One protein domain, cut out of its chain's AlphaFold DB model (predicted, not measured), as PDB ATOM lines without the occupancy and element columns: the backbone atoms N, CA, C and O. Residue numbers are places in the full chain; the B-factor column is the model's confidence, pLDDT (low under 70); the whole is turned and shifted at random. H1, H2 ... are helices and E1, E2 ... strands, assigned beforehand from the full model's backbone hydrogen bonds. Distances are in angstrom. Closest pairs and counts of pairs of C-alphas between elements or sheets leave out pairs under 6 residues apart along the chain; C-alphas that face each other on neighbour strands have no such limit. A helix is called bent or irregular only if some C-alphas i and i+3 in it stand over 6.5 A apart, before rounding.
ATOM      1  N   ASN A  17     -40.032  -5.333 -18.923       45.44
ATOM      2  CA  ASN A  17     -39.150  -4.641 -17.985       45.44
ATOM      3  C   ASN A  17     -39.169  -5.297 -16.589       45.44
ATOM      4  O   ASN A  17     -38.122  -5.573 -16.014       45.44
ATOM      5  N   LEU A  18     -40.346  -5.661 -16.072       50.12
ATOM      6  CA  LEU A  18     -40.464  -6.389 -14.806       50.12
ATOM      7  C   LEU A  18     -39.809  -7.779 -14.910       50.12
ATOM      8  O   LEU A  18     -39.022  -8.172 -14.052       50.12
ATOM      9  N   ALA A  19     -40.069  -8.528 -15.980       49.62
ATOM     10  CA  ALA A  19     -39.532  -9.873 -16.187       49.62
ATOM     11  C   ALA A  19     -38.002  -9.913 -16.370       49.62
ATOM     12  O   ALA A  19     -37.374 -10.928 -16.031       49.62
ATOM     13  N   THR A  20     -37.416  -8.836 -16.903       49.88
ATOM     14  CA  THR A  20     -35.968  -8.670 -17.115       49.88
ATOM     15  C   THR A  20     -35.253  -8.105 -15.888       49.88
ATOM     16  O   THR A  20     -34.160  -8.570 -15.575       49.88
ATOM     17  N   GLN A  21     -35.872  -7.183 -15.138       48.03
ATOM     18  CA  GLN A  21     -35.307  -6.629 -13.899       48.03
ATOM     19  C   GLN A  21     -35.425  -7.579 -12.697       48.03
ATOM     20  O   GLN A  21     -34.617  -7.511 -11.770       48.03
ATOM     21  N   THR A  22     -36.401  -8.494 -12.698       49.44
ATOM     22  CA  THR A  22     -36.602  -9.431 -11.583       49.44
ATOM     23  C   THR A  22     -35.859 -10.751 -11.829       49.44
ATOM     24  O   THR A  22     -36.216 -11.532 -12.724       49.44
ATOM     25  N   LYS A  23     -34.847 -11.049 -10.993       49.84
ATOM     26  CA  LYS A  23     -34.094 -12.326 -11.019       49.84
ATOM     27  C   LYS A  23     -35.016 -13.547 -10.894       49.84
ATOM     28  O   LYS A  23     -34.813 -14.541 -11.590       49.84
ATOM     29  N   THR A  24     -36.086 -13.425 -10.111       54.09
ATOM     30  CA  THR A  24     -37.095 -14.468  -9.907       54.09
ATOM     31  C   THR A  24     -38.479 -13.851 -10.088       54.09
ATOM     32  O   THR A  24     -38.910 -13.052  -9.263       54.09
ATOM     33  N   ILE A  25     -39.196 -14.204 -11.157       54.69
ATOM     34  CA  ILE A  25     -40.610 -13.827 -11.278       54.69
ATOM     35  C   ILE A  25     -41.371 -14.725 -10.306       54.69
ATOM     36  O   ILE A  25     -41.573 -15.896 -10.600       54.69
ATOM     37  N   ILE A  26     -41.733 -14.197  -9.134       58.84
ATOM     38  CA  ILE A  26     -42.702 -14.821  -8.214       58.84
ATOM     39  C   ILE A  26     -42.310 -16.274  -7.856       58.84
ATOM     40  O   ILE A  26     -43.071 -17.218  -8.044       58.84
ATOM     41  N   GLY A  27     -41.071 -16.481  -7.413       54.47
ATOM     42  CA  GLY A  27     -40.603 -17.799  -6.966       54.47
ATOM     43  C   GLY A  27     -40.309 -18.846  -8.052       54.47
ATOM     44  O   GLY A  27     -39.971 -19.972  -7.716       54.47
ATOM     45  N   TYR A  28     -40.363 -18.489  -9.341       57.25
ATOM     46  CA  TYR A  28     -40.268 -19.404 -10.496       57.25
ATOM     47  C   TYR A  28     -39.085 -20.401 -10.523       57.25
ATOM     48  O   TYR A  28     -39.200 -21.450 -11.147       57.25
ATOM     49  N   ASN A  29     -37.971 -20.101  -9.851       65.12
ATOM     50  CA  ASN A  29     -36.786 -20.971  -9.787       65.12
ATOM     51  C   ASN A  29     -36.383 -21.313  -8.346       65.12
ATOM     52  O   ASN A  29     -35.228 -21.652  -8.086       65.12
ATOM     53  N   LEU A  30     -37.298 -21.149  -7.396       79.56
ATOM     54  CA  LEU A  30     -37.008 -21.422  -6.000       79.56
ATOM     55  C   LEU A  30     -37.336 -22.869  -5.673       79.56
ATOM     56  O   LEU A  30     -38.303 -23.446  -6.168       79.56
ATOM     57  N   LYS A  31     -36.496 -23.454  -4.827       85.69
ATOM     58  CA  LYS A  31     -36.768 -24.760  -4.243       85.69
ATOM     59  C   LYS A  31     -37.771 -24.593  -3.098       85.69
ATOM     60  O   LYS A  31     -37.782 -23.524  -2.482       85.69
ATOM     61  N   PRO A  32     -38.570 -25.625  -2.785       87.12
ATOM     62  CA  PRO A  32     -39.306 -25.684  -1.528       87.12
ATOM     63  C   PRO A  32     -38.393 -25.421  -0.325       87.12
ATOM     64  O   PRO A  32     -37.174 -25.621  -0.395       87.12
ATOM     65  N   THR A  33     -38.981 -24.972   0.780       88.44
ATOM     66  CA  THR A  33     -38.254 -24.805   2.040       88.44
ATOM     67  C   THR A  33     -37.722 -26.149   2.547       88.44
ATOM     68  O   THR A  33     -38.492 -27.107   2.578       88.44
ATOM     69  N   PRO A  34     -36.475 -26.234   3.040       88.38
ATOM     70  CA  PRO A  34     -35.908 -27.479   3.570       88.38
ATOM     71  C   PRO A  34     -36.673 -28.092   4.755       88.38
ATOM     72  O   PRO A  34     -36.567 -29.287   5.001       88.38
ATOM     73  N   TRP A  35     -37.410 -27.279   5.515       87.44
ATOM     74  CA  TRP A  35     -38.189 -27.707   6.688       87.44
ATOM     75  C   TRP A  35     -39.648 -28.058   6.367       87.44
ATOM     76  O   TRP A  35     -40.388 -28.495   7.250       87.44
ATOM     77  N   HIS A  36     -40.089 -27.855   5.124       83.62
ATOM     78  CA  HIS A  36     -41.436 -28.214   4.695       83.62
ATOM     79  C   HIS A  36     -41.453 -28.591   3.217       83.62
ATOM     80  O   HIS A  36     -41.424 -27.727   2.336       83.62
ATOM     81  N   ASP A  37     -41.538 -29.892   2.958       80.62
ATOM     82  CA  ASP A  37     -41.620 -30.415   1.604       80.62
ATOM     83  C   ASP A  37     -43.028 -30.249   1.035       80.62
ATOM     84  O   ASP A  37     -44.028 -30.666   1.621       80.62
ATOM     85  N   PHE A  38     -43.098 -29.678  -0.163       81.69
ATOM     86  CA  PHE A  38     -44.306 -29.648  -0.973       81.69
ATOM     87  C   PHE A  38     -43.947 -29.818  -2.452       81.69
ATOM     88  O   PHE A  38     -42.823 -29.499  -2.857       81.69
ATOM     89  N   PRO A  39     -44.877 -30.328  -3.282       76.19
ATOM     90  CA  PRO A  39     -44.617 -30.524  -4.700       76.19
ATOM     91  C   PRO A  39     -44.189 -29.216  -5.362       76.19
ATOM     92  O   PRO A  39     -44.889 -28.203  -5.272       76.19
ATOM     93  N   ALA A  40     -43.047 -29.249  -6.047       69.00
ATOM     94  CA  ALA A  40     -42.599 -28.118  -6.839       69.00
ATOM     95  C   ALA A  40     -43.653 -27.780  -7.900       69.00
ATOM     96  O   ALA A  40     -44.285 -28.667  -8.482       69.00
ATOM     97  N   LYS A  41     -43.830 -26.484  -8.171       65.81
ATOM     98  CA  LYS A  41     -44.758 -26.017  -9.201       65.81
ATOM     99  C   LYS A  41     -44.355 -26.614 -10.552       65.81
ATOM    100  O   LYS A  41     -43.288 -26.315 -11.086       65.81
ATOM    101  N   THR A  42     -45.207 -27.469 -11.110       57.44
ATOM    102  CA  THR A  42     -45.010 -28.036 -12.446       57.44
ATOM    103  C   THR A  42     -45.519 -27.051 -13.485       57.44
ATOM    104  O   THR A  42     -46.697 -26.691 -13.472       57.44
ATOM    105  N   PHE A  43     -44.656 -26.622 -14.402       57.88
ATOM    106  CA  PHE A  43     -45.044 -25.698 -15.463       57.88
ATOM    107  C   PHE A  43     -44.920 -26.367 -16.837       57.88
ATOM    108  O   PHE A  43     -43.842 -26.826 -17.205       57.88
ATOM    109  N   ASN A  44     -45.995 -26.357 -17.632       56.78
ATOM    110  CA  ASN A  44     -45.941 -26.705 -19.063       56.78
ATOM    111  C   ASN A  44     -45.010 -25.726 -19.784       56.78
ATOM    112  O   ASN A  44     -45.115 -24.551 -19.458       56.78
ATOM    113  N   ASN A  45     -44.186 -26.171 -20.749       54.81
ATOM    114  CA  ASN A  45     -43.100 -25.494 -21.521       54.81
ATOM    115  C   ASN A  45     -43.318 -24.053 -22.091       54.81
ATOM    116  O   ASN A  45     -42.738 -23.678 -23.104       54.81
ATOM    117  N   GLU A  46     -44.141 -23.203 -21.489       61.31
ATOM    118  CA  GLU A  46     -44.301 -21.786 -21.812       61.31
ATOM    119  C   GLU A  46     -43.083 -20.939 -21.395       61.31
ATOM    120  O   GLU A  46     -42.406 -21.199 -20.399       61.31
ATOM    121  N   THR A  47     -42.812 -19.876 -22.150       64.38
ATOM    122  CA  THR A  47     -41.696 -18.963 -21.881       64.38
ATOM    123  C   THR A  47     -41.963 -18.082 -20.651       64.38
ATOM    124  O   THR A  47     -43.107 -17.753 -20.329       64.38
ATOM    125  N   TYR A  84     -56.793  -6.966  22.073       87.62
ATOM    126  CA  TYR A  84     -56.109  -8.074  21.410       87.62
ATOM    127  C   TYR A  84     -54.780  -7.659  20.758       87.62
ATOM    128  O   TYR A  84     -53.914  -8.506  20.588       87.62
ATOM    129  N   PHE A  85     -54.546  -6.373  20.472       90.31
ATOM    130  CA  PHE A  85     -53.235  -5.914  19.997       90.31
ATOM    131  C   PHE A  85     -52.148  -5.945  21.079       90.31
ATOM    132  O   PHE A  85     -50.974  -5.804  20.750       90.31
ATOM    133  N   ARG A  86     -52.497  -6.206  22.349       92.19
ATOM    134  CA  ARG A  86     -51.509  -6.431  23.417       92.19
ATOM    135  C   ARG A  86     -50.540  -7.574  23.098       92.19
ATOM    136  O   ARG A  86     -49.412  -7.545  23.569       92.19
ATOM    137  N   TRP A  87     -50.976  -8.553  22.301       92.56
ATOM    138  CA  TRP A  87     -50.152  -9.698  21.919       92.56
ATOM    139  C   TRP A  87     -48.934  -9.286  21.095       92.56
ATOM    140  O   TRP A  87     -47.888  -9.884  21.269       92.56
ATOM    141  N   ILE A  88     -48.996  -8.179  20.342       93.69
ATOM    142  CA  ILE A  88     -47.814  -7.636  19.653       93.69
ATOM    143  C   ILE A  88     -46.684  -7.344  20.652       93.69
ATOM    144  O   ILE A  88     -45.521  -7.601  20.359       93.69
ATOM    145  N   HIS A  89     -47.012  -6.831  21.843       93.50
ATOM    146  CA  HIS A  89     -46.007  -6.568  22.874       93.50
ATOM    147  C   HIS A  89     -45.436  -7.856  23.465       93.50
ATOM    148  O   HIS A  89     -44.235  -7.924  23.675       93.50
ATOM    149  N   HIS A  90     -46.275  -8.866  23.691       93.19
ATOM    150  CA  HIS A  90     -45.845 -10.184  24.163       93.19
ATOM    151  C   HIS A  90     -44.951 -10.897  23.135       93.19
ATOM    152  O   HIS A  90     -43.914 -11.459  23.476       93.19
ATOM    153  N   ASP A  91     -45.320 -10.846  21.858       94.88
ATOM    154  CA  ASP A  91     -44.610 -11.563  20.802       94.88
ATOM    155  C   ASP A  91     -43.252 -10.915  20.494       94.88
ATOM    156  O   ASP A  91     -42.319 -11.607  20.103       94.88
ATOM    157  N   LEU A  92     -43.113  -9.604  20.730       95.44
ATOM    158  CA  LEU A  92     -41.857  -8.855  20.582       95.44
ATOM    159  C   LEU A  92     -41.053  -8.709  21.885       95.44
ATOM    160  O   LEU A  92     -39.914  -8.240  21.840       95.44
ATOM    161  N   GLU A  93     -41.615  -9.115  23.026       95.12
ATOM    162  CA  GLU A  93     -40.976  -9.067  24.348       95.12
ATOM    163  C   GLU A  93     -39.561  -9.674  24.375       95.12
ATOM    164  O   GLU A  93     -38.684  -9.044  24.969       95.12
ATOM    165  N   PRO A  94     -39.266 -10.808  23.693       94.56
ATOM    166  CA  PRO A  94     -37.940 -11.426  23.755       94.56
ATOM    167  C   PRO A  94     -36.782 -10.520  23.310       94.56
ATOM    168  O   PRO A  94     -35.637 -10.758  23.690       94.56
ATOM    169  N   TRP A  95     -37.065  -9.480  22.516       95.31
ATOM    170  CA  TRP A  95     -36.066  -8.525  22.020       95.31
ATOM    171  C   TRP A  95     -36.234  -7.116  22.598       95.31
ATOM    172  O   TRP A  95     -35.661  -6.161  22.064       95.31
ATOM    173  N   TYR A  96     -37.017  -6.955  23.669       95.12
ATOM    174  CA  TYR A  96     -37.275  -5.650  24.280       95.12
ATOM    175  C   TYR A  96     -35.978  -4.975  24.758       95.12
ATOM    176  O   TYR A  96     -35.681  -3.850  24.340       95.12
ATOM    177  N   ASP A  97     -35.180  -5.692  25.554       94.00
ATOM    178  CA  ASP A  97     -33.924  -5.183  26.122       94.00
ATOM    179  C   ASP A  97     -32.739  -5.341  25.163       94.00
ATOM    180  O   ASP A  97     -31.921  -4.434  25.008       94.00
ATOM    181  N   THR A  98     -32.651  -6.490  24.487       92.94
ATOM    182  CA  THR A  98     -31.498  -6.865  23.651       92.94
ATOM    183  C   THR A  98     -31.508  -6.213  22.272       92.94
ATOM    184  O   THR A  98     -30.453  -6.096  21.648       92.94
ATOM    185  N   ARG A  99     -32.679  -5.743  21.816       94.56
ATOM    186  CA  ARG A  99     -32.933  -5.293  20.440       94.56
ATOM    187  C   ARG A  99     -32.659  -6.401  19.413       94.56
ATOM    188  O   ARG A  99     -32.254  -7.514  19.736       94.56
ATOM    189  N   ILE A 100     -32.933  -6.092  18.149       95.19
ATOM    190  CA  ILE A 100     -32.678  -6.993  17.022       95.19
ATOM    191  C   ILE A 100     -31.468  -6.458  16.262       95.19
ATOM    192  O   ILE A 100     -31.525  -5.390  15.651       95.19
ATOM    193  N   SER A 101     -30.361  -7.192  16.320       93.94
ATOM    194  CA  SER A 101     -29.149  -6.877  15.568       93.94
ATOM    195  C   SER A 101     -29.221  -7.391  14.129       93.94
ATOM    196  O   SER A 101     -29.928  -8.349  13.810       93.94
ATOM    197  N   TYR A 102     -28.413  -6.795  13.250       92.88
ATOM    198  CA  TYR A 102     -28.249  -7.296  11.885       92.88
ATOM    199  C   TYR A 102     -27.712  -8.736  11.859       92.88
ATOM    200  O   TYR A 102     -28.154  -9.536  11.041       92.88
ATOM    201  N   ALA A 103     -26.799  -9.092  12.772       92.56
ATOM    202  CA  ALA A 103     -26.266 -10.451  12.868       92.56
ATOM    203  C   ALA A 103     -27.377 -11.473  13.159       92.56
ATOM    204  O   ALA A 103     -27.493 -12.459  12.435       92.56
ATOM    205  N   GLN A 104     -28.262 -11.176  14.118       91.94
ATOM    206  CA  GLN A 104     -29.434 -12.012  14.399       91.94
ATOM    207  C   GLN A 104     -30.364 -12.118  13.185       91.94
ATOM    208  O   GLN A 104     -30.815 -13.211  12.861       91.94
ATOM    209  N   LEU A 105     -30.619 -11.021  12.457       92.62
ATOM    210  CA  LEU A 105     -31.409 -11.079  11.217       92.62
ATOM    211  C   LEU A 105     -30.776 -11.993  10.162       92.62
ATOM    212  O   LEU A 105     -31.483 -12.737   9.480       92.62
ATOM    213  N   MET A 106     -29.450 -11.978  10.042       93.75
ATOM    214  CA  MET A 106     -28.739 -12.857   9.117       93.75
ATOM    215  C   MET A 106     -28.767 -14.326   9.547       93.75
ATOM    216  O   MET A 106     -28.753 -15.192   8.677       93.75
ATOM    217  N   GLU A 107     -28.870 -14.623  10.842       92.56
ATOM    218  CA  GLU A 107     -29.140 -15.982  11.332       92.56
ATOM    219  C   GLU A 107     -30.573 -16.422  11.000       92.56
ATOM    220  O   GLU A 107     -30.778 -17.537  10.516       92.56
ATOM    221  N   VAL A 108     -31.556 -15.523  11.165       94.00
ATOM    222  CA  VAL A 108     -32.975 -15.789  10.850       94.00
ATOM    223  C   VAL A 108     -33.169 -16.168   9.383       94.00
ATOM    224  O   VAL A 108     -34.051 -16.962   9.058       94.00
ATOM    225  N   LYS A 109     -32.321 -15.654   8.484       94.44
ATOM    226  CA  LYS A 109     -32.343 -15.978   7.050       94.44
ATOM    227  C   LYS A 109     -32.396 -17.486   6.774       94.44
ATOM    228  O   LYS A 109     -33.052 -17.893   5.819       94.44
ATOM    229  N   ASN A 110     -31.747 -18.306   7.603       92.38
ATOM    230  CA  ASN A 110     -31.717 -19.765   7.437       92.38
ATOM    231  C   ASN A 110     -33.082 -20.436   7.641       92.38
ATOM    232  O   ASN A 110     -33.246 -21.595   7.278       92.38
ATOM    233  N   PHE A 111     -34.043 -19.712   8.208       93.62
ATOM    234  CA  PHE A 111     -35.388 -20.172   8.536       93.62
ATOM    235  C   PHE A 111     -36.471 -19.456   7.717       93.62
ATOM    236  O   PHE A 111     -37.655 -19.750   7.866       93.62
ATOM    237  N   ALA A 112     -36.085 -18.488   6.884       95.81
ATOM    238  CA  ALA A 112     -37.005 -17.616   6.173       95.81
ATOM    239  C   ALA A 112     -37.191 -18.056   4.718       95.81
ATOM    240  O   ALA A 112     -36.230 -18.353   4.009       95.81
ATOM    241  N   SER A 113     -38.431 -18.006   4.241       95.12
ATOM    242  CA  SER A 113     -38.751 -18.173   2.821       95.12
ATOM    243  C   SER A 113     -38.433 -16.921   2.006       95.12
ATOM    244  O   SER A 113     -38.052 -17.020   0.839       95.12
ATOM    245  N   PHE A 114     -38.586 -15.733   2.592       95.25
ATOM    246  CA  PHE A 114     -38.266 -14.462   1.945       95.25
ATOM    247  C   PHE A 114     -37.988 -13.358   2.969       95.25
ATOM    248  O   PHE A 114     -38.436 -13.408   4.114       95.25
ATOM    249  N   ARG A 115     -37.253 -12.339   2.531       96.81
ATOM    250  CA  ARG A 115     -36.957 -11.115   3.274       96.81
ATOM    251  C   ARG A 115     -37.753  -9.956   2.706       96.81
ATOM    252  O   ARG A 115     -37.883  -9.811   1.488       96.81
ATOM    253  N   VAL A 116     -38.234  -9.106   3.597       96.88
ATOM    254  CA  VAL A 116     -38.903  -7.853   3.276       96.88
ATOM    255  C   VAL A 116     -38.103  -6.703   3.860       96.88
ATOM    256  O   VAL A 116     -37.800  -6.694   5.046       96.88
ATOM    257  N   VAL A 117     -37.827  -5.698   3.034       97.56
ATOM    258  CA  VAL A 117     -37.206  -4.451   3.469       97.56
ATOM    259  C   VAL A 117     -38.086  -3.288   3.032       97.56
ATOM    260  O   VAL A 117     -38.471  -3.197   1.867       97.56
ATOM    261  N   ILE A 118     -38.412  -2.393   3.958       97.88
ATOM    262  CA  ILE A 118     -39.094  -1.130   3.672       97.88
ATOM    263  C   ILE A 118     -38.101  -0.013   3.948       97.88
ATOM    264  O   ILE A 118     -37.590   0.073   5.058       97.88
ATOM    265  N   ILE A 119     -37.815   0.821   2.947       97.56
ATOM    266  CA  ILE A 119     -36.945   1.999   3.091       97.56
ATOM    267  C   ILE A 119     -37.597   3.180   2.382       97.56
ATOM    268  O   ILE A 119     -37.942   3.089   1.200       97.56
ATOM    269  N   GLY A 120     -37.796   4.290   3.093       95.94
ATOM    270  CA  GLY A 120     -38.408   5.502   2.550       95.94
ATOM    271  C   GLY A 120     -39.799   5.253   1.956       95.94
ATOM    272  O   GLY A 120     -40.142   5.816   0.916       95.94
ATOM    273  N   GLY A 121     -40.575   4.345   2.559       94.44
ATOM    274  CA  GLY A 121     -41.905   3.948   2.082       94.44
ATOM    275  C   GLY A 121     -41.917   3.066   0.824       94.44
ATOM    276  O   GLY A 121     -42.989   2.828   0.267       94.44
ATOM    277  N   LYS A 122     -40.759   2.574   0.366       95.38
ATOM    278  CA  LYS A 122     -40.645   1.631  -0.757       95.38
ATOM    279  C   LYS A 122     -40.429   0.215  -0.238       95.38
ATOM    280  O   LYS A 122     -39.577   0.005   0.618       95.38
ATOM    281  N   LEU A 123     -41.188  -0.736  -0.780       95.44
ATOM    282  CA  LEU A 123     -41.116  -2.156  -0.438       95.44
ATOM    283  C   LEU A 123     -40.143  -2.889  -1.366       95.44
ATOM    284  O   LEU A 123     -40.296  -2.847  -2.586       95.44
ATOM    285  N   TYR A 124     -39.201  -3.614  -0.779       95.44
ATOM    286  CA  TYR A 124     -38.255  -4.495  -1.451       95.44
ATOM    287  C   TYR A 124     -38.436  -5.911  -0.914       95.44
ATOM    288  O   TYR A 124     -38.632  -6.106   0.286       95.44
ATOM    289  N   VAL A 125     -38.379  -6.900  -1.803       93.88
ATOM    290  CA  VAL A 125     -38.571  -8.306  -1.441       93.88
ATOM    291  C   VAL A 125     -37.476  -9.144  -2.080       93.88
ATOM    292  O   VAL A 125     -37.254  -9.069  -3.289       93.88
ATOM    293  N   GLU A 126     -36.819  -9.963  -1.270       93.06
ATOM    294  CA  GLU A 126     -35.850 -10.959  -1.714       93.06
ATOM    295  C   GLU A 126     -36.365 -12.345  -1.331       93.06
ATOM    296  O   GLU A 126     -36.594 -12.622  -0.159       93.06
ATOM    297  N   TYR A 127     -36.558 -13.224  -2.310       90.81
ATOM    298  CA  TYR A 127     -37.023 -14.582  -2.044       90.81
ATOM    299  C   TYR A 127     -35.852 -15.561  -1.914       90.81
ATOM    300  O   TYR A 127     -34.943 -15.546  -2.745       90.81
ATOM    301  N   TYR A 128     -35.928 -16.449  -0.923       91.81
ATOM    302  CA  TYR A 128     -34.952 -17.510  -0.657       91.81
ATOM    303  C   TYR A 128     -35.479 -18.889  -1.059       91.81
ATOM    304  O   TYR A 128     -34.767 -19.649  -1.716       91.81
ATOM    305  N   TYR A 129     -36.743 -19.167  -0.740       91.25
ATOM    306  CA  TYR A 129     -37.428 -20.424  -1.035       91.25
ATOM    307  C   TYR A 129     -38.816 -20.171  -1.630       91.25
ATOM    308  O   TYR A 129     -39.365 -19.070  -1.530       91.25
ATOM    309  N   ASP A 130     -39.363 -21.184  -2.301       87.88
ATOM    310  CA  ASP A 130     -40.728 -21.123  -2.810       87.88
ATOM    311  C   ASP A 130     -41.715 -21.233  -1.649       87.88
ATOM    312  O   ASP A 130     -41.454 -21.871  -0.628       87.88
ATOM    313  N   CYS A 131     -42.883 -20.641  -1.855       87.81
ATOM    314  CA  CYS A 131     -44.005 -20.736  -0.944       87.81
ATOM    315  C   CYS A 131     -45.104 -21.588  -1.555       87.81
ATOM    316  O   CYS A 131     -45.373 -21.518  -2.761       87.81
ATOM    317  N   VAL A 132     -45.791 -22.339  -0.693       85.19
ATOM    318  CA  VAL A 132     -47.017 -23.041  -1.064       85.19
ATOM    319  C   VAL A 132     -47.976 -22.020  -1.670       85.19
ATOM    320  O   VAL A 132     -48.283 -21.011  -1.039       85.19
ATOM    321  N   GLN A 133     -48.455 -22.283  -2.889       84.31
ATOM    322  CA  GLN A 133     -49.546 -21.522  -3.509       84.31
ATOM    323  C   GLN A 133     -49.285 -19.994  -3.548       84.31
ATOM    324  O   GLN A 133     -48.152 -19.544  -3.743       84.31
ATOM    325  N   SER A 134     -50.336 -19.185  -3.420       84.19
ATOM    326  CA  SER A 134     -50.333 -17.721  -3.507       84.19
ATOM    327  C   SER A 134     -49.933 -16.989  -2.215       84.19
ATOM    328  O   SER A 134     -49.986 -15.758  -2.164       84.19
ATOM    329  N   ARG A 135     -49.480 -17.710  -1.181       89.44
ATOM    330  CA  ARG A 135     -49.264 -17.181   0.180       89.44
ATOM    331  C   ARG A 135     -48.362 -15.951   0.226       89.44
ATOM    332  O   ARG A 135     -48.781 -14.889   0.674       89.44
ATOM    333  N   ALA A 136     -47.133 -16.066  -0.287       89.75
ATOM    334  CA  ALA A 136     -46.183 -14.951  -0.272       89.75
ATOM    335  C   ALA A 136     -46.685 -13.744  -1.074       89.75
ATOM    336  O   ALA A 136     -46.513 -12.604  -0.649       89.75
ATOM    337  N   MET A 137     -47.348 -13.987  -2.208       87.50
ATOM    338  CA  MET A 137     -47.893 -12.922  -3.048       87.50
ATOM    339  C   MET A 137     -48.937 -12.095  -2.290       87.50
ATOM    340  O   MET A 137     -48.879 -10.867  -2.325       87.50
ATOM    341  N   PHE A 138     -49.856 -12.745  -1.575       89.25
ATOM    342  CA  PHE A 138     -50.879 -12.051  -0.793       89.25
ATOM    343  C   PHE A 138     -50.321 -11.364   0.455       89.25
ATOM    344  O   PHE A 138     -50.755 -10.261   0.779       89.25
ATOM    345  N   THR A 139     -49.296 -11.928   1.092       92.50
ATOM    346  CA  THR A 139     -48.581 -11.255   2.188       92.50
ATOM    347  C   THR A 139     -47.923  -9.958   1.719       92.50
ATOM    348  O   THR A 139     -48.089  -8.905   2.336       92.50
ATOM    349  N   ILE A 140     -47.249  -9.991   0.566       93.06
ATOM    350  CA  ILE A 140     -46.652  -8.798  -0.052       93.06
ATOM    351  C   ILE A 140     -47.737  -7.799  -0.464       93.06
ATOM    352  O   ILE A 140     -47.586  -6.598  -0.245       93.06
ATOM    353  N   TRP A 141     -48.854  -8.279  -1.015       90.19
ATOM    354  CA  TRP A 141     -50.003  -7.440  -1.344       90.19
ATOM    355  C   TRP A 141     -50.560  -6.718  -0.111       90.19
ATOM    356  O   TRP A 141     -50.848  -5.521  -0.175       90.19
ATOM    357  N   GLY A 142     -50.644  -7.403   1.029       91.94
ATOM    358  CA  GLY A 142     -51.043  -6.804   2.297       91.94
ATOM    359  C   GLY A 142     -50.112  -5.684   2.757       91.94
ATOM    360  O   GLY A 142     -50.577  -4.607   3.139       91.94
ATOM    361  N   LEU A 143     -48.798  -5.884   2.639       94.56
ATOM    362  CA  LEU A 143     -47.797  -4.860   2.958       94.56
ATOM    363  C   LEU A 143     -47.861  -3.657   2.005       94.56
ATOM    364  O   LEU A 143     -47.761  -2.510   2.443       94.56
ATOM    365  N   LEU A 144     -48.101  -3.883   0.711       94.38
ATOM    366  CA  LEU A 144     -48.324  -2.797  -0.249       94.38
ATOM    367  C   LEU A 144     -49.571  -1.978   0.102       94.38
ATOM    368  O   LEU A 144     -49.551  -0.747   0.020       94.38
ATOM    369  N   GLN A 145     -50.649  -2.636   0.535       93.00
ATOM    370  CA  GLN A 145     -51.840  -1.938   1.014       93.00
ATOM    371  C   GLN A 145     -51.571  -1.142   2.292       93.00
ATOM    372  O   GLN A 145     -52.045  -0.011   2.398       93.00
ATOM    373  N   LEU A 146     -50.782  -1.682   3.227       94.31
ATOM    374  CA  LEU A 146     -50.351  -0.968   4.432       94.31
ATOM    375  C   LEU A 146     -49.614   0.332   4.070       94.31
ATOM    376  O   LEU A 146     -49.982   1.399   4.565       94.31
ATOM    377  N   LEU A 147     -48.635   0.258   3.162       95.31
ATOM    378  CA  LEU A 147     -47.867   1.417   2.693       95.31
ATOM    379  C   LEU A 147     -48.745   2.449   1.979       95.31
ATOM    380  O   LEU A 147     -48.635   3.646   2.243       95.31
ATOM    381  N   LYS A 148     -49.662   1.994   1.118       94.06
ATOM    382  CA  LYS A 148     -50.613   2.869   0.419       94.06
ATOM    383  C   LYS A 148     -51.580   3.559   1.383       94.06
ATOM    384  O   LYS A 148     -51.962   4.703   1.154       94.06
ATOM    385  N   ARG A 149     -52.001   2.861   2.439       92.81
ATOM    386  CA  ARG A 149     -52.954   3.369   3.433       92.81
ATOM    387  C   ARG A 149     -52.316   4.355   4.408       92.81
ATOM    388  O   ARG A 149     -52.995   5.278   4.857       92.81
ATOM    389  N   TYR A 150     -51.040   4.171   4.733       93.62
ATOM    390  CA  TYR A 150     -50.322   4.986   5.711       93.62
ATOM    391  C   TYR A 150     -49.009   5.552   5.146       93.62
ATOM    392  O   TYR A 150     -47.932   5.273   5.683       93.62
ATOM    393  N   PRO A 151     -49.074   6.372   4.080       94.19
ATOM    394  CA  PRO A 151     -47.882   6.930   3.455       94.19
ATOM    395  C   PRO A 151     -47.091   7.780   4.458       94.19
ATOM    396  O   PRO A 151     -47.662   8.597   5.181       94.19
ATOM    397  N   GLY A 152     -45.777   7.557   4.522       92.19
ATOM    398  CA  GLY A 152     -44.858   8.277   5.412       92.19
ATOM    399  C   GLY A 152     -44.969   7.937   6.905       92.19
ATOM    400  O   GLY A 152     -44.249   8.530   7.699       92.19
ATOM    401  N   LYS A 153     -45.849   7.006   7.307       95.50
ATOM    402  CA  LYS A 153     -45.994   6.584   8.717       95.50
ATOM    403  C   LYS A 153     -45.357   5.233   9.030       95.50
ATOM    404  O   LYS A 153     -45.193   4.909  10.201       95.50
ATOM    405  N   ILE A 154     -45.063   4.434   8.007       95.81
ATOM    406  CA  ILE A 154     -44.389   3.147   8.176       95.81
ATOM    407  C   ILE A 154     -42.881   3.417   8.229       95.81
ATOM    408  O   ILE A 154     -42.370   4.023   7.283       95.81
ATOM    409  N   PRO A 155     -42.190   3.032   9.316       96.81
ATOM    410  CA  PRO A 155     -40.758   3.252   9.443       96.81
ATOM    411  C   PRO A 155     -39.974   2.354   8.488       96.81
ATOM    412  O   PRO A 155     -40.491   1.353   7.979       96.81
ATOM    413  N   ASP A 156     -38.703   2.697   8.307       97.88
ATOM    414  CA  ASP A 156     -37.759   1.795   7.669       97.88
ATOM    415  C   ASP A 156     -37.619   0.533   8.530       97.88
ATOM    416  O   ASP A 156     -37.435   0.616   9.747       97.88
ATOM    417  N   VAL A 157     -37.769  -0.639   7.915       96.56
ATOM    418  CA  VAL A 157     -37.793  -1.915   8.637       96.56
ATOM    419  C   VAL A 157     -37.284  -3.059   7.765       96.56
ATOM    420  O   VAL A 157     -37.482  -3.068   6.552       96.56
ATOM    421  N   ASP A 158     -36.633  -4.027   8.404       96.88
ATOM    422  CA  ASP A 158     -36.072  -5.231   7.801       96.88
ATOM    423  C   ASP A 158     -36.635  -6.462   8.519       96.88
ATOM    424  O   ASP A 158     -36.522  -6.584   9.739       96.88
ATOM    425  N   LEU A 159     -37.317  -7.323   7.769       95.88
ATOM    426  CA  LEU A 159     -38.154  -8.398   8.287       95.88
ATOM    427  C   LEU A 159     -37.840  -9.699   7.550       95.88
ATOM    428  O   LEU A 159     -37.749  -9.731   6.320       95.88
ATOM    429  N   MET A 160     -37.766 -10.792   8.299       97.12
ATOM    430  CA  MET A 160     -37.655 -12.145   7.761       97.12
ATOM    431  C   MET A 160     -38.990 -12.865   7.908       97.12
ATOM    432  O   MET A 160     -39.608 -12.819   8.974       97.12
ATOM    433  N   PHE A 161     -39.440 -13.520   6.841       96.62
ATOM    434  CA  PHE A 161     -40.756 -14.143   6.782       96.62
ATOM    435  C   PHE A 161     -40.648 -15.603   6.350       96.62
ATOM    436  O   PHE A 161     -39.970 -15.917   5.367       96.62
ATOM    437  N   ASP A 162     -41.375 -16.490   7.025       95.81
ATOM    438  CA  ASP A 162     -41.616 -17.843   6.534       95.81
ATOM    439  C   ASP A 162     -43.096 -18.114   6.281       95.81
ATOM    440  O   ASP A 162     -43.971 -17.780   7.077       95.81
ATOM    441  N   CYS A 163     -43.380 -18.729   5.136       92.88
ATOM    442  CA  CYS A 163     -44.735 -18.866   4.613       92.88
ATOM    443  C   CYS A 163     -45.384 -20.236   4.875       92.88
ATOM    444  O   CYS A 163     -46.418 -20.549   4.269       92.88
ATOM    445  N   MET A 164     -44.792 -21.053   5.751       91.19
ATOM    446  CA  MET A 164     -45.289 -22.396   6.078       91.19
ATOM    447  C   MET A 164     -46.216 -22.391   7.303       91.19
ATOM    448  O   MET A 164     -46.182 -21.476   8.125       91.19
ATOM    449  N   ASP A 165     -47.045 -23.430   7.428       86.12
ATOM    450  CA  ASP A 165     -48.185 -23.460   8.363       86.12
ATOM    451  C   ASP A 165     -47.805 -23.567   9.843       86.12
ATOM    452  O   ASP A 165     -48.501 -23.025  10.703       86.12
ATOM    453  N   LYS A 166     -46.744 -24.318  10.156       88.38
ATOM    454  CA  LYS A 166     -46.384 -24.647  11.538       88.38
ATOM    455  C   LYS A 166     -45.403 -23.619  12.110       88.38
ATOM    456  O   LYS A 166     -44.536 -23.172  11.365       88.38
ATOM    457  N   PRO A 167     -45.517 -23.261  13.398       92.00
ATOM    458  CA  PRO A 167     -44.466 -22.540  14.117       92.00
ATOM    459  C   PRO A 167     -43.143 -23.312  14.066       92.00
ATOM    460  O   PRO A 167     -43.156 -24.529  13.865       92.00
ATOM    461  N   LEU A 168     -42.024 -22.606  14.213       91.50
ATOM    462  CA  LEU A 168     -40.701 -23.162  13.938       91.50
ATOM    463  C   LEU A 168     -39.738 -23.029  15.116       91.50
ATOM    464  O   LEU A 168     -38.957 -23.944  15.359       91.50
ATOM    465  N   ILE A 169     -39.765 -21.906  15.833       92.94
ATOM    466  CA  ILE A 169     -38.743 -21.589  16.831       92.94
ATOM    467  C   ILE A 169     -39.291 -21.859  18.228       92.94
ATOM    468  O   ILE A 169     -39.971 -21.016  18.808       92.94
ATOM    469  N   GLU A 170     -38.987 -23.031  18.775       93.69
ATOM    470  CA  GLU A 170     -39.425 -23.428  20.116       93.69
ATOM    471  C   GLU A 170     -38.793 -22.578  21.232       93.69
ATOM    472  O   GLU A 170     -37.604 -22.247  21.212       93.69
ATOM    473  N   ARG A 171     -39.592 -22.279  22.258       92.56
ATOM    474  CA  ARG A 171     -39.170 -21.597  23.483       92.56
ATOM    475  C   ARG A 171     -38.578 -22.589  24.477       92.56
ATOM    476  O   ARG A 171     -39.279 -23.064  25.364       92.56
ATOM    477  N   ASN A 172     -37.279 -22.841  24.348       90.44
ATOM    478  CA  ASN A 172     -36.509 -23.686  25.265       90.44
ATOM    479  C   ASN A 172     -35.323 -22.892  25.847       90.44
ATOM    480  O   ASN A 172     -34.881 -21.916  25.243       90.44
ATOM    481  N   GLU A 173     -34.772 -23.319  26.991       79.44
ATOM    482  CA  GLU A 173     -33.660 -22.622  27.678       79.44
ATOM    483  C   GLU A 173     -32.403 -22.469  26.809       79.44
ATOM    484  O   GLU A 173     -31.632 -21.528  26.973       79.44
ATOM    485  N   SER A 174     -32.194 -23.392  25.869       83.62
ATOM    486  CA  SER A 174     -31.048 -23.392  24.954       83.62
ATOM    487  C   SER A 174     -31.306 -22.654  23.638       83.62
ATOM    488  O   SER A 174     -30.386 -22.525  22.832       83.62
ATOM    489  N   THR A 175     -32.538 -22.198  23.384       84.94
ATOM    490  CA  THR A 175     -32.903 -21.566  22.111       84.94
ATOM    491  C   THR A 175     -32.792 -20.052  22.217       84.94
ATOM    492  O   THR A 175     -33.555 -19.408  22.938       84.94
ATOM    493  N   THR A 176     -31.895 -19.467  21.428       88.06
ATOM    494  CA  THR A 176     -31.839 -18.014  21.251       88.06
ATOM    495  C   THR A 176     -33.067 -17.537  20.464       88.06
ATOM    496  O   THR A 176     -33.315 -18.052  19.370       88.06
ATOM    497  N   PRO A 177     -33.828 -16.544  20.959       92.00
ATOM    498  CA  PRO A 177     -34.963 -15.998  20.223       92.00
ATOM    499  C   PRO A 177     -34.520 -15.364  18.897       92.00
ATOM    500  O   PRO A 177     -33.687 -14.452  18.883       92.00
ATOM    501  N   VAL A 178     -35.136 -15.785  17.786       92.69
ATOM    502  CA  VAL A 178     -34.949 -15.180  16.455       92.69
ATOM    503  C   VAL A 178     -36.245 -14.530  15.929       92.69
ATOM    504  O   VAL A 178     -37.302 -15.161  15.988       92.69
ATOM    505  N   PRO A 179     -36.212 -13.272  15.442       94.69
ATOM    506  CA  PRO A 179     -37.420 -12.539  15.054       94.69
ATOM    507  C   PRO A 179     -37.885 -12.933  13.649       94.69
ATOM    508  O   PRO A 179     -37.541 -12.291  12.654       94.69
ATOM    509  N   ILE A 180     -38.672 -14.005  13.568       96.38
ATOM    510  CA  ILE A 180     -39.252 -14.501  12.317       96.38
ATOM    511  C   ILE A 180     -40.765 -14.302  12.282       96.38
ATOM    512  O   ILE A 180     -41.470 -14.645  13.228       96.38
ATOM    513  N   PHE A 181     -41.270 -13.763  11.172       97.00
ATOM    514  CA  PHE A 181     -42.702 -13.591  10.947       97.00
ATOM    515  C   PHE A 181     -43.308 -14.825  10.288       97.00
ATOM    516  O   PHE A 181     -42.759 -15.356   9.318       97.00
ATOM    517  N   ARG A 182     -44.458 -15.259  10.807       95.56
ATOM    518  CA  ARG A 182     -45.223 -16.418  10.323       95.56
ATOM    519  C   ARG A 182     -46.716 -16.179  10.474       95.56
ATOM    520  O   ARG A 182     -47.140 -15.237  11.127       95.56
ATOM    521  N   TYR A 183     -47.534 -17.065   9.921       94.31
ATOM    522  CA  TYR A 183     -48.995 -16.951  10.013       94.31
ATOM    523  C   TYR A 183     -49.587 -17.536  11.304       94.31
ATOM    524  O   TYR A 183     -50.695 -17.179  11.699       94.31
ATOM    525  N   CYS A 184     -48.840 -18.414  11.979       92.44
ATOM    526  CA  CYS A 184     -49.257 -19.102  13.198       92.44
ATOM    527  C   CYS A 184     -48.122 -19.109  14.227       92.44
ATOM    528  O   CYS A 184     -46.950 -19.191  13.862       92.44
ATOM    529  N   THR A 185     -48.485 -19.102  15.509       94.12
ATOM    530  CA  THR A 185     -47.573 -19.286  16.649       94.12
ATOM    531  C   THR A 185     -48.283 -20.058  17.771       94.12
ATOM    532  O   THR A 185     -49.494 -20.289  17.702       94.12
ATOM    533  N   THR A 186     -47.552 -20.471  18.807       93.81
ATOM    534  CA  THR A 186     -48.127 -20.964  20.072       93.81
ATOM    535  C   THR A 186     -47.395 -20.329  21.257       93.81
ATOM    536  O   THR A 186     -46.318 -19.769  21.065       93.81
ATOM    537  N   PRO A 187     -47.904 -20.455  22.500       92.31
ATOM    538  CA  PRO A 187     -47.185 -19.971  23.683       92.31
ATOM    539  C   PRO A 187     -45.774 -20.551  23.845       92.31
ATOM    540  O   PRO A 187     -44.949 -19.954  24.523       92.31
ATOM    541  N   ASN A 188     -45.490 -21.686  23.200       94.38
ATOM    542  CA  ASN A 188     -44.199 -22.363  23.257       94.38
ATOM    543  C   ASN A 188     -43.285 -21.989  22.082       94.38
ATOM    544  O   ASN A 188     -42.297 -22.678  21.867       94.38
ATOM    545  N   HIS A 189     -43.607 -20.954  21.300       95.31
ATOM    546  CA  HIS A 189     -42.809 -20.544  20.143       95.31
ATOM    547  C   HIS A 189     -42.487 -19.043  20.143       95.31
ATOM    548  O   HIS A 189     -43.262 -18.224  20.643       95.31
ATOM    549  N   TYR A 190     -41.317 -18.680  19.618       94.88
ATOM    550  CA  TYR A 190     -40.868 -17.292  19.456       94.88
ATOM    551  C   TYR A 190     -41.345 -16.653  18.144       94.88
ATOM    552  O   TYR A 190     -41.161 -15.455  17.954       94.88
ATOM    553  N   ASP A 191     -41.952 -17.430  17.243       95.62
ATOM    554  CA  ASP A 191     -42.461 -16.938  15.964       95.62
ATOM    555  C   ASP A 191     -43.472 -15.795  16.158       95.62
ATOM    556  O   ASP A 191     -44.410 -15.906  16.954       95.62
ATOM    557  N   ILE A 192     -43.298 -14.712  15.396       96.50
ATOM    558  CA  ILE A 192     -44.117 -13.501  15.469       96.50
ATOM    559  C   ILE A 192     -45.308 -13.662  14.511       96.50
ATOM    560  O   ILE A 192     -45.107 -13.736  13.290       96.50
ATOM    561  N   PRO A 193     -46.555 -13.709  15.010       94.81
ATOM    562  CA  PRO A 193     -47.719 -13.897  14.162       94.81
ATOM    563  C   PRO A 193     -47.994 -12.647  13.313       94.81
ATOM    564  O   PRO A 193     -48.059 -11.518  13.802       94.81
ATOM    565  N   PHE A 194     -48.211 -12.865  12.023       94.12
ATOM    566  CA  PHE A 194     -48.611 -11.871  11.039       94.12
ATOM    567  C   PHE A 194     -50.015 -12.203  10.511       94.12
ATOM    568  O   PHE A 194     -50.355 -13.385  10.418       94.12
ATOM    569  N   PRO A 195     -50.844 -11.202  10.145       92.38
ATOM    570  CA  PRO A 195     -52.135 -11.461   9.520       92.38
ATOM    571  C   PRO A 195     -52.012 -12.404   8.324       92.38
ATOM    572  O   PRO A 195     -51.234 -12.160   7.402       92.38
ATOM    573  N   ASP A 196     -52.793 -13.477   8.358       91.69
ATOM    574  CA  ASP A 196     -52.707 -14.549   7.379       91.69
ATOM    575  C   ASP A 196     -52.993 -14.082   5.942       91.69
ATOM    576  O   ASP A 196     -53.798 -13.175   5.710       91.69
ATOM    577  N   TRP A 197     -52.374 -14.729   4.952       90.31
ATOM    578  CA  TRP A 197     -52.575 -14.387   3.537       90.31
ATOM    579  C   TRP A 197     -54.055 -14.493   3.132       90.31
ATOM    580  O   TRP A 197     -54.529 -13.743   2.275       90.31
ATOM    581  N   SER A 198     -54.795 -15.387   3.799       91.56
ATOM    582  CA  SER A 198     -56.208 -15.658   3.549       91.56
ATOM    583  C   SER A 198     -57.134 -14.466   3.811       91.56
ATOM    584  O   SER A 198     -58.247 -14.453   3.287       91.56
ATOM    585  N   PHE A 199     -56.688 -13.409   4.509       93.25
ATOM    586  CA  PHE A 199     -57.457 -12.160   4.607       93.25
ATOM    587  C   PHE A 199     -57.730 -11.527   3.235       93.25
ATOM    588  O   PHE A 199     -58.785 -10.920   3.032       93.25
ATOM    589  N   TRP A 200     -56.807 -11.695   2.285       91.19
ATOM    590  CA  TRP A 200     -56.952 -11.230   0.902       91.19
ATOM    591  C   TRP A 200     -57.545 -12.283  -0.035       91.19
ATOM    592  O   TRP A 200     -57.800 -11.984  -1.202       91.19
ATOM    593  N   GLY A 201     -57.816 -13.474   0.490       89.88
ATOM    594  CA  GLY A 201     -58.404 -14.593  -0.223       89.88
ATOM    595  C   GLY A 201     -57.443 -15.761  -0.396       89.88
ATOM    596  O   GLY A 201     -56.250 -15.695  -0.100       89.88
TER     597      GLY A 201
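AT A GLANCE: This is residues 17 to 47 and 84 to 201 of the 286 residues of the protein "Lipopolysaccharide-modifying protein" of Artemisia annua (UniProt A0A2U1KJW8). A small, twisted sheet of four strands, E2, E1, E3 and E4, is covered by one helix on each face, H4 over one and H3 over the other. Long loops run beyond this core, H2 lies away from the sheet, and at the opposite end of the longest axis the thin stretch of residues 22 to 47 leads off from H1, whose residues 17 to 21 stick out. The printed part has 149 residues, with the order H1 H2 H3 E1 E2 H4 E3 E4 H5; the mixed sheet has the order E2, E1, E3, E4. The class is mixed, helices and strands, with under half of the residues in named elements. The whole is compact, with a radius of gyration of the C-alphas of 16.1 A and spans of 51 by 38 by 31 A.

HOW THE PARTS SIT: E1, residues 114 to 119, and E2, residues 122 to 127, form a hairpin, with N 117 and O 124 at 2.9 A. E3, residues 157 to 161, is antiparallel to E1, with N 116 and O 159 at 2.8 A. E4, residues 180 to 182, is parallel to E3 at 58 degrees, with N 181 and O 160 at 2.9 A. H3, residues 102 to 111, is over E3 at a height over the sheet of 8.9 A, running along the strands; the closest C-alphas, of Lys 109 and Met 160, are 6.6 A apart. H4, residues 135 to 149, is on the opposite face, over E1, at a height of 9.6 A; these are three layers, helices on both faces of a sheet. E2, H4 and E3 form a split strand-helix-strand unit, with E1 between its two strands and a left-handed crossover. H5, residues 197 to 200, touches H4, with the C-alphas of Phe 138 and Trp 197 closest at 5.2 A. H2, residues 84 to 95, and H1, residues 17 to 21, are not on the sheet. Each O i to N i+4 pair is within hydrogen-bond range in H1 and H4, against 4 of 8 in H2 and 4 of 6 in H3; H5 is too short for such a pair.

IN THESE COORDINATES: E1 measures 16.6 A and E2 16.7 A; E1 begins at C-alpha 114, (-38.266, -14.462, 1.945). H4 measures 21.1 A, H2 20.1 A and H3 15.1 A. H2 is irregular, with C-alphas 91 and 94 7.3 A apart. H5 ends at C-alpha 200, (-56.952, -11.230, 0.902).

THE WHOLE: The C-alphas of Asn 45 and Asp 97, the two farthest apart, are 52.6 A apart. Residues 48 to 83 are not printed, and C-alphas 47 and 84 are 46.9 A apart across the cut. The links E3 to E4 and E4 to H5 are long. Residues 17 to 29 and 40 to 47 have pLDDT under 70.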